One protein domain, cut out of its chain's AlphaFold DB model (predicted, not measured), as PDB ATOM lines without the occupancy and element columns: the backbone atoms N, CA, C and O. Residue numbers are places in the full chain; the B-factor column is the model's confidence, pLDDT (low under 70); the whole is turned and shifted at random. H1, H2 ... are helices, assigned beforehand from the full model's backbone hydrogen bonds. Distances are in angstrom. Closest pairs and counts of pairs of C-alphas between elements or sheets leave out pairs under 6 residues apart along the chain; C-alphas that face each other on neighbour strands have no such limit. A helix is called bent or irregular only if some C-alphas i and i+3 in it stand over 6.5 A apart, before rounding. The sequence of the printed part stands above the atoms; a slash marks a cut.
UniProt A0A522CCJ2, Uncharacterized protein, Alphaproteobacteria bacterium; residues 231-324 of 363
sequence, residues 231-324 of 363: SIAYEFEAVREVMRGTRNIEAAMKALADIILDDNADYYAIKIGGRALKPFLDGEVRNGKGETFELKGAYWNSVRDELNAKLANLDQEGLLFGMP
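Overview. This is residues 231 to 324 of the 363 residues of an uncharacterized protein of Alphaproteobacteria bacterium (UniProt A0A522CCJ2). The longest helix, H5, joins H4 and H3 in a skewed three-helix bundle, and H2 folds back along H3 on the side away from H5, with short H1 before it. A long loop, residues 282 to 297, and the tail after H5 make the two ends of the longest axis. The printed part has 94 residues with five named helices, H1 to H5 in chain order, and no named strand; its class is all helix. It is compact, with a radius of gyration of the C-alphas of 13.9 A, yet elongated, spanning 45 by 25 by 22 A.

Along the chain. H5, residues 298 to 317, is 29.1 A long, from C-alpha 298 at (94.690, 137.088, 87.580) to C-alpha 317 at (115.910, 150.689, 72.959). H4, residues 267 to 281, measures 20.1 A and is only just irregular: C-alphas 276 and 279 are 7.0 A apart. H3 is residues 249 to 261, 17.9 A; H2 is residues 237 to 246, 14.2 A. H1, residues 231 to 235, begins at C-alpha 231 at (126.806, 135.431, 85.175).

Arrangement. H3, H4 and H5 form an up and down bundle, each running against the one before. H5 and H4, a hairpin, touch at a steep tilt of 41 degrees, closest at the C-alphas of Arg 304 and Leu 281, 6.5 A. H3 and H4, a hairpin, touch at 37 degrees, only just steep, closest at the C-alphas of Ile 260 and Ile 270, 4.8 A. H2 and H3, a hairpin, touch at a shallow tilt of 18 degrees, closest at the C-alphas of Val 239 and Ala 252, 5.1 A. H1 and H4 only just touch, with 3 pairs of C-alphas within 8 A, the closest those of Ile 232 and Ala 269, 6.6 A. H2 is apart from H4 and H5. Every O i to N i+4 pair is within hydrogen-bond range in H2, H3 and H5, against 9 of 11 in H4 and 0 of 1 in H1, where 2 of 2 O i to N i+3 pairs are.

Size, cuts and confidence. The C-alphas farthest apart, Lys 289 and Pro 324, are 45.0 A apart. The printed part has no cut; the link from H4 to H5 is long. Residue 288 and residues 316 to 324 have pLDDT under 70.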
ATOM      1  N   SER A 231     127.417 134.457  84.262       89.50
ATOM      2  CA  SER A 231     126.806 135.431  85.175       89.50
ATOM      3  C   SER A 231     125.283 135.407  85.065       89.50
ATOM      4  O   SER A 231     124.603 135.280  86.076       89.50
ATOM      5  N   ILE A 232     124.746 135.428  83.843       90.19
ATOM      6  CA  ILE A 232     123.297 135.371  83.615       90.19
ATOM      7  C   ILE A 232     122.731 134.030  84.106       90.19
ATOM      8  O   ILE A 232     121.657 133.974  84.700       90.19
ATOM      9  N   ALA A 233     123.458 132.923  83.908       92.81
ATOM     10  CA  ALA A 233     123.019 131.616  84.386       92.81
ATOM     11  C   ALA A 233     122.816 131.620  85.908       92.81
ATOM     12  O   ALA A 233     121.876 130.984  86.393       92.81
ATOM     13  N   TYR A 234     123.652 132.348  86.655       92.62
ATOM     14  CA  TYR A 234     123.533 132.492  88.106       92.62
ATOM     15  C   TYR A 234     122.228 133.176  88.534       92.62
ATOM     16  O   TYR A 234     121.637 132.763  89.530       92.62
ATOM     17  N   GLU A 235     121.724 134.140  87.761       93.69
ATOM     18  CA  GLU A 235     120.468 134.844  88.069       93.69
ATOM     19  C   GLU A 235     119.265 133.896  88.124       93.69
ATOM     20  O   GLU A 235     118.361 134.065  88.941       93.69
ATOM     21  N   PHE A 236     119.293 132.824  87.331       96.75
ATOM     22  CA  PHE A 236     118.237 131.811  87.302       96.75
ATOM     23  C   PHE A 236     118.416 130.669  88.321       96.75
ATOM     24  O   PHE A 236     117.666 129.690  88.273       96.75
ATOM     25  N   GLU A 237     119.367 130.746  89.263       96.06
ATOM     26  CA  GLU A 237     119.580 129.674  90.256       96.06
ATOM     27  C   GLU A 237     118.330 129.412  91.103       96.06
ATOM     28  O   GLU A 237     117.979 128.251  91.317       96.06
ATOM     29  N   ALA A 238     117.591 130.456  91.488       95.75
ATOM     30  CA  ALA A 238     116.352 130.304  92.254       95.75
ATOM     31  C   ALA A 238     115.302 129.455  91.507       95.75
ATOM     32  O   ALA A 238     114.628 128.616  92.108       95.75
ATOM     33  N   VAL A 239     115.210 129.587  90.178       96.75
ATOM     34  CA  VAL A 239     114.318 128.753  89.352       96.75
ATOM     35  C   VAL A 239     114.732 127.284  89.435       96.75
ATOM     36  O   VAL A 239     113.893 126.399  89.623       96.75
ATOM     37  N   ARG A 240     116.039 127.008  89.345       95.31
ATOM     38  CA  ARG A 240     116.593 125.648  89.430       95.31
ATOM     39  C   ARG A 240     116.422 125.038  90.815       95.31
ATOM     40  O   ARG A 240     116.138 123.845  90.926       95.31
ATOM     41  N   GLU A 241     116.564 125.824  91.876       95.06
ATOM     42  CA  GLU A 241     116.286 125.389  93.246       95.06
ATOM     43  C   GLU A 241     114.823 124.975  93.420       95.06
ATOM     44  O   GLU A 241     114.557 123.877  93.918       95.06
ATOM     45  N   VAL A 242     113.876 125.775  92.917       94.44
ATOM     46  CA  VAL A 242     112.447 125.423  92.944       94.44
ATOM     47  C   VAL A 242     112.176 124.151  92.138       94.44
ATOM     48  O   VAL A 242     111.488 123.249  92.631       94.44
ATOM     49  N   MET A 243     112.759 124.025  90.941       90.56
ATOM     50  CA  MET A 243     112.644 122.821  90.107       90.56
ATOM     51  C   MET A 243     113.181 121.569  90.818       90.56
ATOM     52  O   MET A 243     112.528 120.520  90.787       90.56
ATOM     53  N   ARG A 244     114.335 121.671  91.497       89.50
ATOM     54  CA  ARG A 244     114.938 120.569  92.271       89.50
ATOM     55  C   ARG A 244     114.103 120.190  93.493       89.50
ATOM     56  O   ARG A 244     113.929 118.999  93.747       89.50
ATOM     57  N   GLY A 245     113.600 121.177  94.236       85.56
ATOM     58  CA  GLY A 245     112.916 120.963  95.513       85.56
ATOM     59  C   GLY A 245     111.458 120.523  95.389       85.56
ATOM     60  O   GLY A 245     110.994 119.710  96.184       85.56
ATOM     61  N   THR A 246     110.729 121.034  94.393       78.88
ATOM     62  CA  THR A 246     109.264 120.869  94.326       78.88
ATOM     63  C   THR A 246     108.792 119.993  93.172       78.88
ATOM     64  O   THR A 246     107.704 119.427  93.247       78.88
ATOM     65  N   ARG A 247     109.577 119.903  92.085       79.50
ATOM     66  CA  ARG A 247     109.116 119.401  90.775       79.50
ATOM     67  C   ARG A 247     107.821 120.082  90.289       79.50
ATOM     68  O   ARG A 247     107.089 119.499  89.494       79.50
ATOM     69  N   ASN A 248     107.525 121.292  90.771       89.62
ATOM     70  CA  ASN A 248     106.346 122.064  90.407       89.62
ATOM     71  C   ASN A 248     106.737 123.132  89.377       89.62
ATOM     72  O   ASN A 248     107.358 124.140  89.714       89.62
ATOM     73  N   ILE A 249     106.354 122.899  88.120       90.38
ATOM     74  CA  ILE A 249     106.665 123.804  87.013       90.38
ATOM     75  C   ILE A 249     106.014 125.180  87.185       90.38
ATOM     76  O   ILE A 249     106.646 126.178  86.869       90.38
ATOM     77  N   GLU A 250     104.803 125.268  87.742       94.94
ATOM     78  CA  GLU A 250     104.141 126.558  87.970       94.94
ATOM     79  C   GLU A 250     104.897 127.387  89.013       94.94
ATOM     80  O   GLU A 250     105.131 128.576  88.806       94.94
ATOM     81  N   ALA A 251     105.360 126.755  90.095       96.06
ATOM     82  CA  ALA A 251     106.188 127.423  91.097       96.06
ATOM     83  C   ALA A 251     107.527 127.902  90.508       96.06
ATOM     84  O   ALA A 251     107.972 129.007  90.806       96.06
ATOM     85  N   ALA A 252     108.154 127.097  89.644       95.94
ATOM     86  CA  ALA A 252     109.389 127.480  88.964       95.94
ATOM     87  C   ALA A 252     109.171 128.640  87.980       95.94
ATOM     88  O   ALA A 252     109.956 129.582  87.955       95.94
ATOM     89  N   MET A 253     108.082 128.607  87.207       97.38
ATOM     90  CA  MET A 253     107.710 129.707  86.312       97.38
ATOM     91  C   MET A 253     107.342 130.970  87.090       97.38
ATOM     92  O   MET A 253     107.537 132.071  86.586       97.38
ATOM     93  N   LYS A 254     106.846 130.834  88.325       97.94
ATOM     94  CA  LYS A 254     106.587 131.979  89.197       97.94
ATOM     95  C   LYS A 254     107.893 132.626  89.648       97.94
ATOM     96  O   LYS A 254     108.039 133.824  89.467       97.94
ATOM     97  N   ALA A 255     108.861 131.828  90.103       97.75
ATOM     98  CA  ALA A 255     110.204 132.323  90.412       97.75
ATOM     99  C   ALA A 255     110.878 132.973  89.189       97.75
ATOM    100  O   ALA A 255     111.555 133.986  89.323       97.75
ATOM    101  N   LEU A 256     110.668 132.421  87.988       98.31
ATOM    102  CA  LEU A 256     111.149 133.024  86.746       98.31
ATOM    103  C   LEU A 256     110.493 134.384  86.475       98.31
ATOM    104  O   LEU A 256     111.194 135.322  86.110       98.31
ATOM    105  N   ALA A 257     109.173 134.490  86.655       98.44
ATOM    106  CA  ALA A 257     108.446 135.750  86.516       98.44
ATOM    107  C   ALA A 257     108.962 136.805  87.507       98.44
ATOM    108  O   ALA A 257     109.233 137.924  87.091       98.44
ATOM    109  N   ASP A 258     109.171 136.429  88.773       98.00
ATOM    110  CA  ASP A 258     109.699 137.332  89.804       98.00
ATOM    111  C   ASP A 258     111.084 137.889  89.417       98.00
ATOM    112  O   ASP A 258     111.349 139.068  89.622       98.00
ATOM    113  N   ILE A 259     111.948 137.072  88.796       97.19
ATOM    114  CA  ILE A 259     113.268 137.506  88.307       97.19
ATOM    115  C   ILE A 259     113.138 138.496  87.147       97.19
ATOM    116  O   ILE A 259     113.754 139.554  87.176       97.19
ATOM    117  N   ILE A 260     112.370 138.162  86.105       97.50
ATOM    118  CA  ILE A 260     112.344 138.972  84.870       97.50
ATOM    119  C   ILE A 260     111.468 140.220  84.969       97.50
ATOM    120  O   ILE A 260     111.585 141.121  84.139       97.50
ATOM    121  N   LEU A 261     110.562 140.262  85.942       97.38
ATOM    122  CA  LEU A 261     109.720 141.424  86.202       97.38
ATOM    123  C   LEU A 261     110.322 142.363  87.251       97.38
ATOM    124  O   LEU A 261     109.865 143.496  87.350       97.38
ATOM    125  N   ASP A 262     111.402 141.976  87.941       96.38
ATOM    126  CA  ASP A 262     112.149 142.900  88.800       96.38
ATOM    127  C   ASP A 262     112.562 144.157  88.009       96.38
ATOM    128  O   ASP A 262     112.951 144.088  86.836       96.38
ATOM    129  N   ASP A 263     112.445 145.332  88.627       93.50
ATOM    130  CA  ASP A 263     112.801 146.611  87.998       93.50
ATOM    131  C   ASP A 263     114.301 146.723  87.690       93.50
ATOM    132  O   ASP A 263     114.698 147.504  86.826       93.50
ATOM    133  N   ASN A 264     115.127 145.919  88.362       91.81
ATOM    134  CA  ASN A 264     116.570 145.836  88.163       91.81
ATOM    135  C   ASN A 264     116.983 144.633  87.306       91.81
ATOM    136  O   ASN A 264     118.183 144.385  87.174       91.81
ATOM    137  N   ALA A 265     116.027 143.877  86.754       91.50
ATOM    138  CA  ALA A 265     116.327 142.754  85.876       91.50
ATOM    139  C   ALA A 265     117.136 143.233  84.665       91.50
ATOM    140  O   ALA A 265     116.773 144.211  84.002       91.50
ATOM    141  N   ASP A 266     118.236 142.541  84.371       89.12
ATOM    142  CA  ASP A 266     119.078 142.913  83.245       89.12
ATOM    143  C   ASP A 266     118.418 142.564  81.893       89.12
ATOM    144  O   ASP A 266     117.437 141.814  81.796       89.12
ATOM    145  N   TYR A 267     118.970 143.125  80.814       89.19
ATOM    146  CA  TYR A 267     118.492 142.881  79.451       89.19
ATOM    147  C   TYR A 267     118.408 141.385  79.107       89.19
ATOM    148  O   TYR A 267     117.428 140.936  78.505       89.19
ATOM    149  N   TYR A 268     119.436 140.610  79.454       90.25
ATOM    150  CA  TYR A 268     119.515 139.199  79.109       90.25
ATOM    151  C   TYR A 268     118.529 138.372  79.930       90.25
ATOM    152  O   TYR A 268     117.862 137.511  79.358       90.25
ATOM    153  N   ALA A 269     118.370 138.662  81.217       93.19
ATOM    154  CA  ALA A 269     117.398 138.032  82.092       93.19
ATOM    155  C   ALA A 269     115.986 138.180  81.524       93.19
ATOM    156  O   ALA A 269     115.295 137.178  81.316       93.19
ATOM    157  N   ILE A 270     115.598 139.410  81.162       94.75
ATOM    158  CA  ILE A 270     114.294 139.693  80.553       94.75
ATOM    159  C   ILE A 270     114.154 138.963  79.212       94.75
ATOM    160  O   ILE A 270     113.149 138.288  78.984       94.75
ATOM    161  N   LYS A 271     115.155 139.048  78.321       92.75
ATOM    162  CA  LYS A 271     115.094 138.428  76.984       92.75
ATOM    163  C   LYS A 271     114.968 136.902  77.074       92.75
ATOM    164  O   LYS A 271     114.087 136.314  76.447       92.75
ATOM    165  N   ILE A 272     115.822 136.257  77.864       94.44
ATOM    166  CA  ILE A 272     115.903 134.795  77.975       94.44
ATOM    167  C   ILE A 272     114.733 134.252  78.779       94.44
ATOM    168  O   ILE A 272     114.051 133.330  78.333       94.44
ATOM    169  N   GLY A 273     114.487 134.813  79.961       96.56
ATOM    170  CA  GLY A 273     113.406 134.350  80.813       96.56
ATOM    171  C   GLY A 273     112.045 134.641  80.188       96.56
ATOM    172  O   GLY A 273     111.172 133.778  80.220       96.56
ATOM    173  N   GLY A 274     111.897 135.771  79.491       96.69
ATOM    174  CA  GLY A 274     110.724 136.060  78.671       96.69
ATOM    175  C   GLY A 274     110.529 135.041  77.549       96.69
ATOM    176  O   GLY A 274     109.431 134.499  77.399       96.69
ATOM    177  N   ARG A 275     111.596 134.703  76.810       95.31
ATOM    178  CA  ARG A 275     111.560 133.660  75.773       95.31
ATOM    179  C   ARG A 275     111.169 132.296  76.341       95.31
ATOM    180  O   ARG A 275     110.394 131.594  75.700       95.31
ATOM    181  N   ALA A 276     111.664 131.931  77.523       96.38
ATOM    182  CA  ALA A 276     111.343 130.670  78.189       96.38
ATOM    183  C   ALA A 276     109.899 130.629  78.732       96.38
ATOM    184  O   ALA A 276     109.230 129.601  78.602       96.38
ATOM    185  N   LEU A 277     109.419 131.733  79.319       97.56
ATOM    186  CA  LEU A 277     108.120 131.827  79.993       97.56
ATOM    187  C   LEU A 277     106.950 132.002  79.016       97.56
ATOM    188  O   LEU A 277     105.878 131.439  79.239       97.56
ATOM    189  N   LYS A 278     107.134 132.763  77.933       96.31
ATOM    190  CA  LYS A 278     106.040 133.181  77.044       96.31
ATOM    191  C   LYS A 278     105.190 132.016  76.500       96.31
ATOM    192  O   LYS A 278     103.969 132.096  76.637       96.31
ATOM    193  N   PRO A 279     105.758 130.891  76.028       94.38
ATOM    194  CA  PRO A 279     104.947 129.755  75.570       94.38
ATOM    195  C   PRO A 279     104.044 129.132  76.646       94.38
ATOM    196  O   PRO A 279     102.997 128.571  76.321       94.38
ATOM    197  N   PHE A 280     104.398 129.241  77.934       95.19
ATOM    198  CA  PHE A 280     103.524 128.814  79.034       95.19
ATOM    199  C   PHE A 280     102.348 129.775  79.241       95.19
ATOM    200  O   PHE A 280     101.248 129.338  79.583       95.19
ATOM    201  N   LEU A 281     102.571 131.076  79.035       96.69
ATOM    202  CA  LEU A 281     101.535 132.108  79.128       96.69
ATOM    203  C   LEU A 281     100.577 132.064  77.933       96.69
ATOM    204  O   LEU A 281      99.412 132.424  78.086       96.69
ATOM    205  N   ASP A 282     101.054 131.629  76.769       94.50
ATOM    206  CA  ASP A 282     100.278 131.581  75.525       94.50
ATOM    207  C   ASP A 282      99.587 130.220  75.297       94.50
ATOM    208  O   ASP A 282      98.841 130.049  74.334       94.50
ATOM    209  N   GLY A 283      99.817 129.237  76.178       91.50
ATOM    210  CA  GLY A 283      99.232 127.896  76.060       91.50
ATOM    211  C   GLY A 283      99.821 127.068  74.913       91.50
ATOM    212  O   GLY A 283      99.152 126.204  74.342       91.50
ATOM    213  N   GLU A 284     101.079 127.321  74.559       90.00
ATOM    214  CA  GLU A 284     101.788 126.616  73.488       90.00
ATOM    215  C   GLU A 284     102.514 125.360  73.991       90.00
ATOM    216  O   GLU A 284     102.800 124.443  73.215       90.00
ATOM    217  N   VAL A 285     102.779 125.279  75.299       88.50
ATOM    218  CA  VAL A 285     103.438 124.124  75.916       88.50
ATOM    219  C   VAL A 285     102.457 122.963  76.037       88.50
ATOM    220  O   VAL A 285     101.316 123.121  76.467       88.50
ATOM    221  N   ARG A 286     102.908 121.757  75.684       84.00
ATOM    222  CA  ARG A 286     102.150 120.517  75.886       84.00
ATOM    223  C   ARG A 286     102.848 119.634  76.900       84.00
ATOM    224  O   ARG A 286     104.066 119.634  76.992       84.00
ATOM    225  N   ASN A 287     102.069 118.893  77.672       78.69
ATOM    226  CA  ASN A 287     102.587 117.965  78.662       78.69
ATOM    227  C   ASN A 287     102.827 116.569  78.074       78.69
ATOM    228  O   ASN A 287     102.616 116.306  76.889       78.69
ATOM    229  N   GLY A 288     103.162 115.658  78.989       69.62
ATOM    230  CA  GLY A 288     103.372 114.234  78.782       69.62
ATOM    231  C   GLY A 288     102.380 113.473  77.895       69.62
ATOM    232  O   GLY A 288     102.672 112.438  77.303       69.62
ATOM    233  N   LYS A 289     101.149 113.961  77.904       78.31
ATOM    234  CA  LYS A 289      99.970 113.340  77.315       78.31
ATOM    235  C   LYS A 289      99.498 114.130  76.095       78.31
ATOM    236  O   LYS A 289      98.455 113.836  75.519       78.31
ATOM    237  N   GLY A 290     100.254 115.155  75.700       80.12
ATOM    238  CA  GLY A 290      99.895 116.086  74.644       80.12
ATOM    239  C   GLY A 290      98.815 117.098  75.032       80.12
ATOM    240  O   GLY A 290      98.335 117.800  74.137       80.12
ATOM    241  N   GLU A 291      98.431 117.181  76.309       84.94
ATOM    242  CA  GLU A 291      97.492 118.179  76.827       84.94
ATOM    243  C   GLU A 291      98.198 119.533  76.905       84.94
ATOM    244  O   GLU A 291      99.366 119.604  77.287       84.94
ATOM    245  N   THR A 292      97.502 120.605  76.534       88.12
ATOM    246  CA  THR A 292      98.040 121.960  76.664       88.12
ATOM    247  C   THR A 292      98.222 122.306  78.139       88.12
ATOM    248  O   THR A 292      97.293 122.177  78.934       88.12
ATOM    249  N   PHE A 293      99.419 122.762  78.486       88.75
ATOM    250  CA  PHE A 293      99.736 123.363  79.767       88.75
ATOM    251  C   PHE A 293      99.783 124.881  79.577       88.75
ATOM    252  O   PHE A 293     100.582 125.391  78.796       88.75
ATOM    253  N   GLU A 294      98.920 125.595  80.290       93.88
ATOM    254  CA  GLU A 294      98.788 127.046  80.190       93.88
ATOM    255  C   GLU A 294      98.688 127.641  81.593       93.88
ATOM    256  O   GLU A 294      97.911 127.164  82.425       93.88
ATOM    257  N   LEU A 295      99.462 128.691  81.846       95.38
ATOM    258  CA  LEU A 295      99.446 129.427  83.104       95.38
ATOM    259  C   LEU A 295      98.290 130.442  83.099       95.38
ATOM    260  O   LEU A 295      98.287 131.396  82.319       95.38
ATOM    261  N   LYS A 296      97.284 130.225  83.959       95.62
ATOM    262  CA  LYS A 296      96.007 130.970  83.969       95.62
ATOM    263  C   LYS A 296      95.691 131.621  85.307       95.62
ATOM    264  O   LYS A 296      95.981 131.072  86.362       95.62
ATOM    265  N   GLY A 297      94.977 132.741  85.258       97.19
ATOM    266  CA  GLY A 297      94.461 133.444  86.435       97.19
ATOM    267  C   GLY A 297      94.932 134.892  86.492       97.19
ATOM    268  O   GLY A 297      95.744 135.322  85.677       97.19
ATOM    269  N   ALA A 298      94.418 135.651  87.463       97.88
ATOM    270  CA  ALA A 298      94.690 137.088  87.580       97.88
ATOM    271  C   ALA A 298      96.195 137.402  87.666       97.88
ATOM    272  O   ALA A 298      96.665 138.318  86.999       97.88
ATOM    273  N   TYR A 299      96.948 136.590  88.416       97.81
ATOM    274  CA  TYR A 299      98.402 136.706  88.513       97.81
ATOM    275  C   TYR A 299      99.084 136.560  87.144       97.81
ATOM    276  O   TYR A 299      99.794 137.459  86.707       97.81
ATOM    277  N   TRP A 300      98.816 135.462  86.430       98.19
ATOM    278  CA  TRP A 300      99.451 135.177  85.141       98.19
ATOM    279  C   TRP A 300      99.035 136.142  84.028       98.19
ATOM    280  O   TRP A 300      99.828 136.412  83.132       98.19
ATOM    281  N   ASN A 301      97.830 136.712  84.106       97.94
ATOM    282  CA  ASN A 301      97.426 137.800  83.220       97.94
ATOM    283  C   ASN A 301      98.271 139.060  83.457       97.94
ATOM    284  O   ASN A 301      98.788 139.610  82.493       97.94
ATOM    285  N   SER A 302      98.492 139.447  84.720       98.19
ATOM    286  CA  SER A 302      99.380 140.570  85.060       98.19
ATOM    287  C   SER A 302     100.809 140.325  84.574       98.19
ATOM    288  O   SER A 302     101.397 141.197  83.944       98.19
ATOM    289  N   VAL A 303     101.343 139.117  84.801       98.25
ATOM    290  CA  VAL A 303     102.675 138.719  84.315       98.25
ATOM    291  C   VAL A 303     102.761 138.817  82.792       98.25
ATOM    292  O   VAL A 303     103.759 139.304  82.270       98.25
ATOM    293  N   ARG A 304     101.725 138.377  82.064       98.06
ATOM    294  CA  ARG A 304     101.682 138.460  80.597       98.06
ATOM    295  C   ARG A 304     101.731 139.909  80.117       98.06
ATOM    296  O   ARG A 304     102.510 140.211  79.215       98.06
ATOM    297  N   ASP A 305     100.922 140.782  80.707       97.62
ATOM    298  CA  ASP A 305     100.843 142.187  80.305       97.62
ATOM    299  C   ASP A 305     102.161 142.921  80.594       97.62
ATOM    300  O   ASP A 305     102.698 143.605  79.720       97.62
ATOM    301  N   GLU A 306     102.728 142.716  81.783       97.88
ATOM    302  CA  GLU A 306     103.983 143.346  82.193       97.88
ATOM    303  C   GLU A 306     105.182 142.835  81.385       97.88
ATOM    304  O   GLU A 306     105.987 143.631  80.896       97.88
ATOM    305  N   LEU A 307     105.271 141.520  81.158       97.06
ATOM    306  CA  LEU A 307     106.324 140.934  80.331       97.06
ATOM    307  C   LEU A 307     106.261 141.465  78.894       97.06
ATOM    308  O   LEU A 307     107.293 141.826  78.329       97.06
ATOM    309  N   ASN A 308     105.063 141.544  78.305       95.81
ATOM    310  CA  ASN A 308     104.887 142.107  76.966       95.81
ATOM    311  C   ASN A 308     105.337 143.576  76.915       95.81
ATOM    312  O   ASN A 308     105.992 143.974  75.951       95.81
ATOM    313  N   ALA A 309     105.038 144.369  77.950       94.75
ATOM    314  CA  ALA A 309     105.493 145.754  78.044       94.75
ATOM    315  C   ALA A 309     107.026 145.856  78.152       94.75
ATOM    316  O   ALA A 309     107.637 146.633  77.415       94.75
ATOM    317  N   LYS A 310     107.670 145.045  79.008       94.00
ATOM    318  CA  LYS A 310     109.139 145.022  79.133       94.00
ATOM    319  C   LYS A 310     109.813 144.605  77.824       94.00
ATOM    320  O   LYS A 310     110.721 145.296  77.369       94.00
ATOM    321  N   LEU A 311     109.344 143.536  77.177       91.50
ATOM    322  CA  LEU A 311     109.894 143.076  75.896       91.50
ATOM    323  C   LEU A 311     109.745 144.132  74.790       91.50
ATOM    324  O   LEU A 311     110.702 144.378  74.057       91.50
ATOM    325  N   ALA A 312     108.595 144.810  74.710       88.94
ATOM    326  CA  ALA A 312     108.388 145.893  73.751       88.94
ATOM    327  C   ALA A 312     109.354 147.071  73.975       88.94
ATOM    328  O   ALA A 312     109.847 147.655  73.009       88.94
ATOM    329  N   ASN A 313     109.662 147.401  75.234       86.25
ATOM    330  CA  ASN A 313     110.639 148.441  75.562       86.25
ATOM    331  C   ASN A 313     112.064 148.041  75.148       86.25
ATOM    332  O   ASN A 313     112.783 148.869  74.592       86.25
ATOM    333  N   LEU A 314     112.462 146.777  75.340       83.00
ATOM    334  CA  LEU A 314     113.785 146.300  74.917       83.00
ATOM    335  C   LEU A 314     114.004 146.438  73.406       83.00
ATOM    336  O   LEU A 314     115.086 146.836  72.967       83.00
ATOM    337  N   ASP A 315     112.978 146.121  72.616       72.38
ATOM    338  CA  ASP A 315     113.051 146.221  71.158       72.38
ATOM    339  C   ASP A 315     113.129 147.688  70.691       72.38
ATOM    340  O   ASP A 315     113.818 147.987  69.714       72.38
ATOM    341  N   GLN A 316     112.493 148.622  71.412       63.25
ATOM    342  CA  GLN A 316     112.592 150.063  71.135       63.25
ATOM    343  C   GLN A 316     113.967 150.646  71.466       63.25
ATOM    344  O   GLN A 316     114.453 151.520  70.749       63.25
ATOM    345  N   GLU A 317     114.599 150.183  72.543       57.34
ATOM    346  CA  GLU A 317     115.910 150.689  72.959       57.34
ATOM    347  C   GLU A 317     117.045 150.204  72.053       57.34
ATOM    348  O   GLU A 317     118.153 150.743  72.095       57.34
ATOM    349  N   GLY A 318     116.770 149.230  71.176       53.50
ATOM    350  CA  GLY A 318     117.744 148.757  70.206       53.50
ATOM    351  C   GLY A 318     119.004 148.219  70.875       53.50
ATOM    352  O   GLY A 318     120.102 148.383  70.348       53.50
ATOM    353  N   LEU A 319     118.861 147.628  72.062       52.19
ATOM    354  CA  LEU A 319     119.973 147.120  72.850       52.19
ATOM    355  C   LEU A 319     120.532 145.854  72.194       52.19
ATOM    356  O   LEU A 319     120.212 144.724  72.552       52.19
ATOM    357  N   LEU A 320     121.405 146.053  71.214       49.16
ATOM    358  CA  LEU A 320     122.348 145.045  70.755       49.16
ATOM    359  C   LEU A 320     123.612 145.211  71.600       49.16
ATOM    360  O   LEU A 320     124.421 146.098  71.342       49.16
ATOM    361  N   PHE A 321     123.779 144.368  72.622       52.06
ATOM    362  CA  PHE A 321     125.015 144.297  73.422       52.06
ATOM    363  C   PHE A 321     125.378 145.604  74.150       52.06
ATOM    364  O   PHE A 321     126.546 145.977  74.212       52.06
ATOM    365  N   GLY A 322     124.385 146.338  74.665       44.50
ATOM    366  CA  GLY A 322     124.632 147.622  75.333       44.50
ATOM    367  C   GLY A 322     125.076 148.748  74.389       44.50
ATOM    368  O   GLY A 322     125.561 149.775  74.860       44.50
ATOM    369  N   MET A 323     124.916 148.586  73.071       33.66
ATOM    370  CA  MET A 323     125.110 149.660  72.097       33.66
ATOM    371  C   MET A 323     123.753 150.108  71.541       33.66
ATOM    372  O   MET A 323     123.003 149.261  71.054       33.66
ATOM    373  N   PRO A 324     123.422 151.411  71.581       34.62
ATOM    374  CA  PRO A 324     122.184 151.911  70.995       34.62
ATOM    375  C   PRO A 324     122.183 151.720  69.472       34.62
ATOM    376  O   PRO A 324     123.182 151.979  68.791       34.62
TER     377      PRO A 324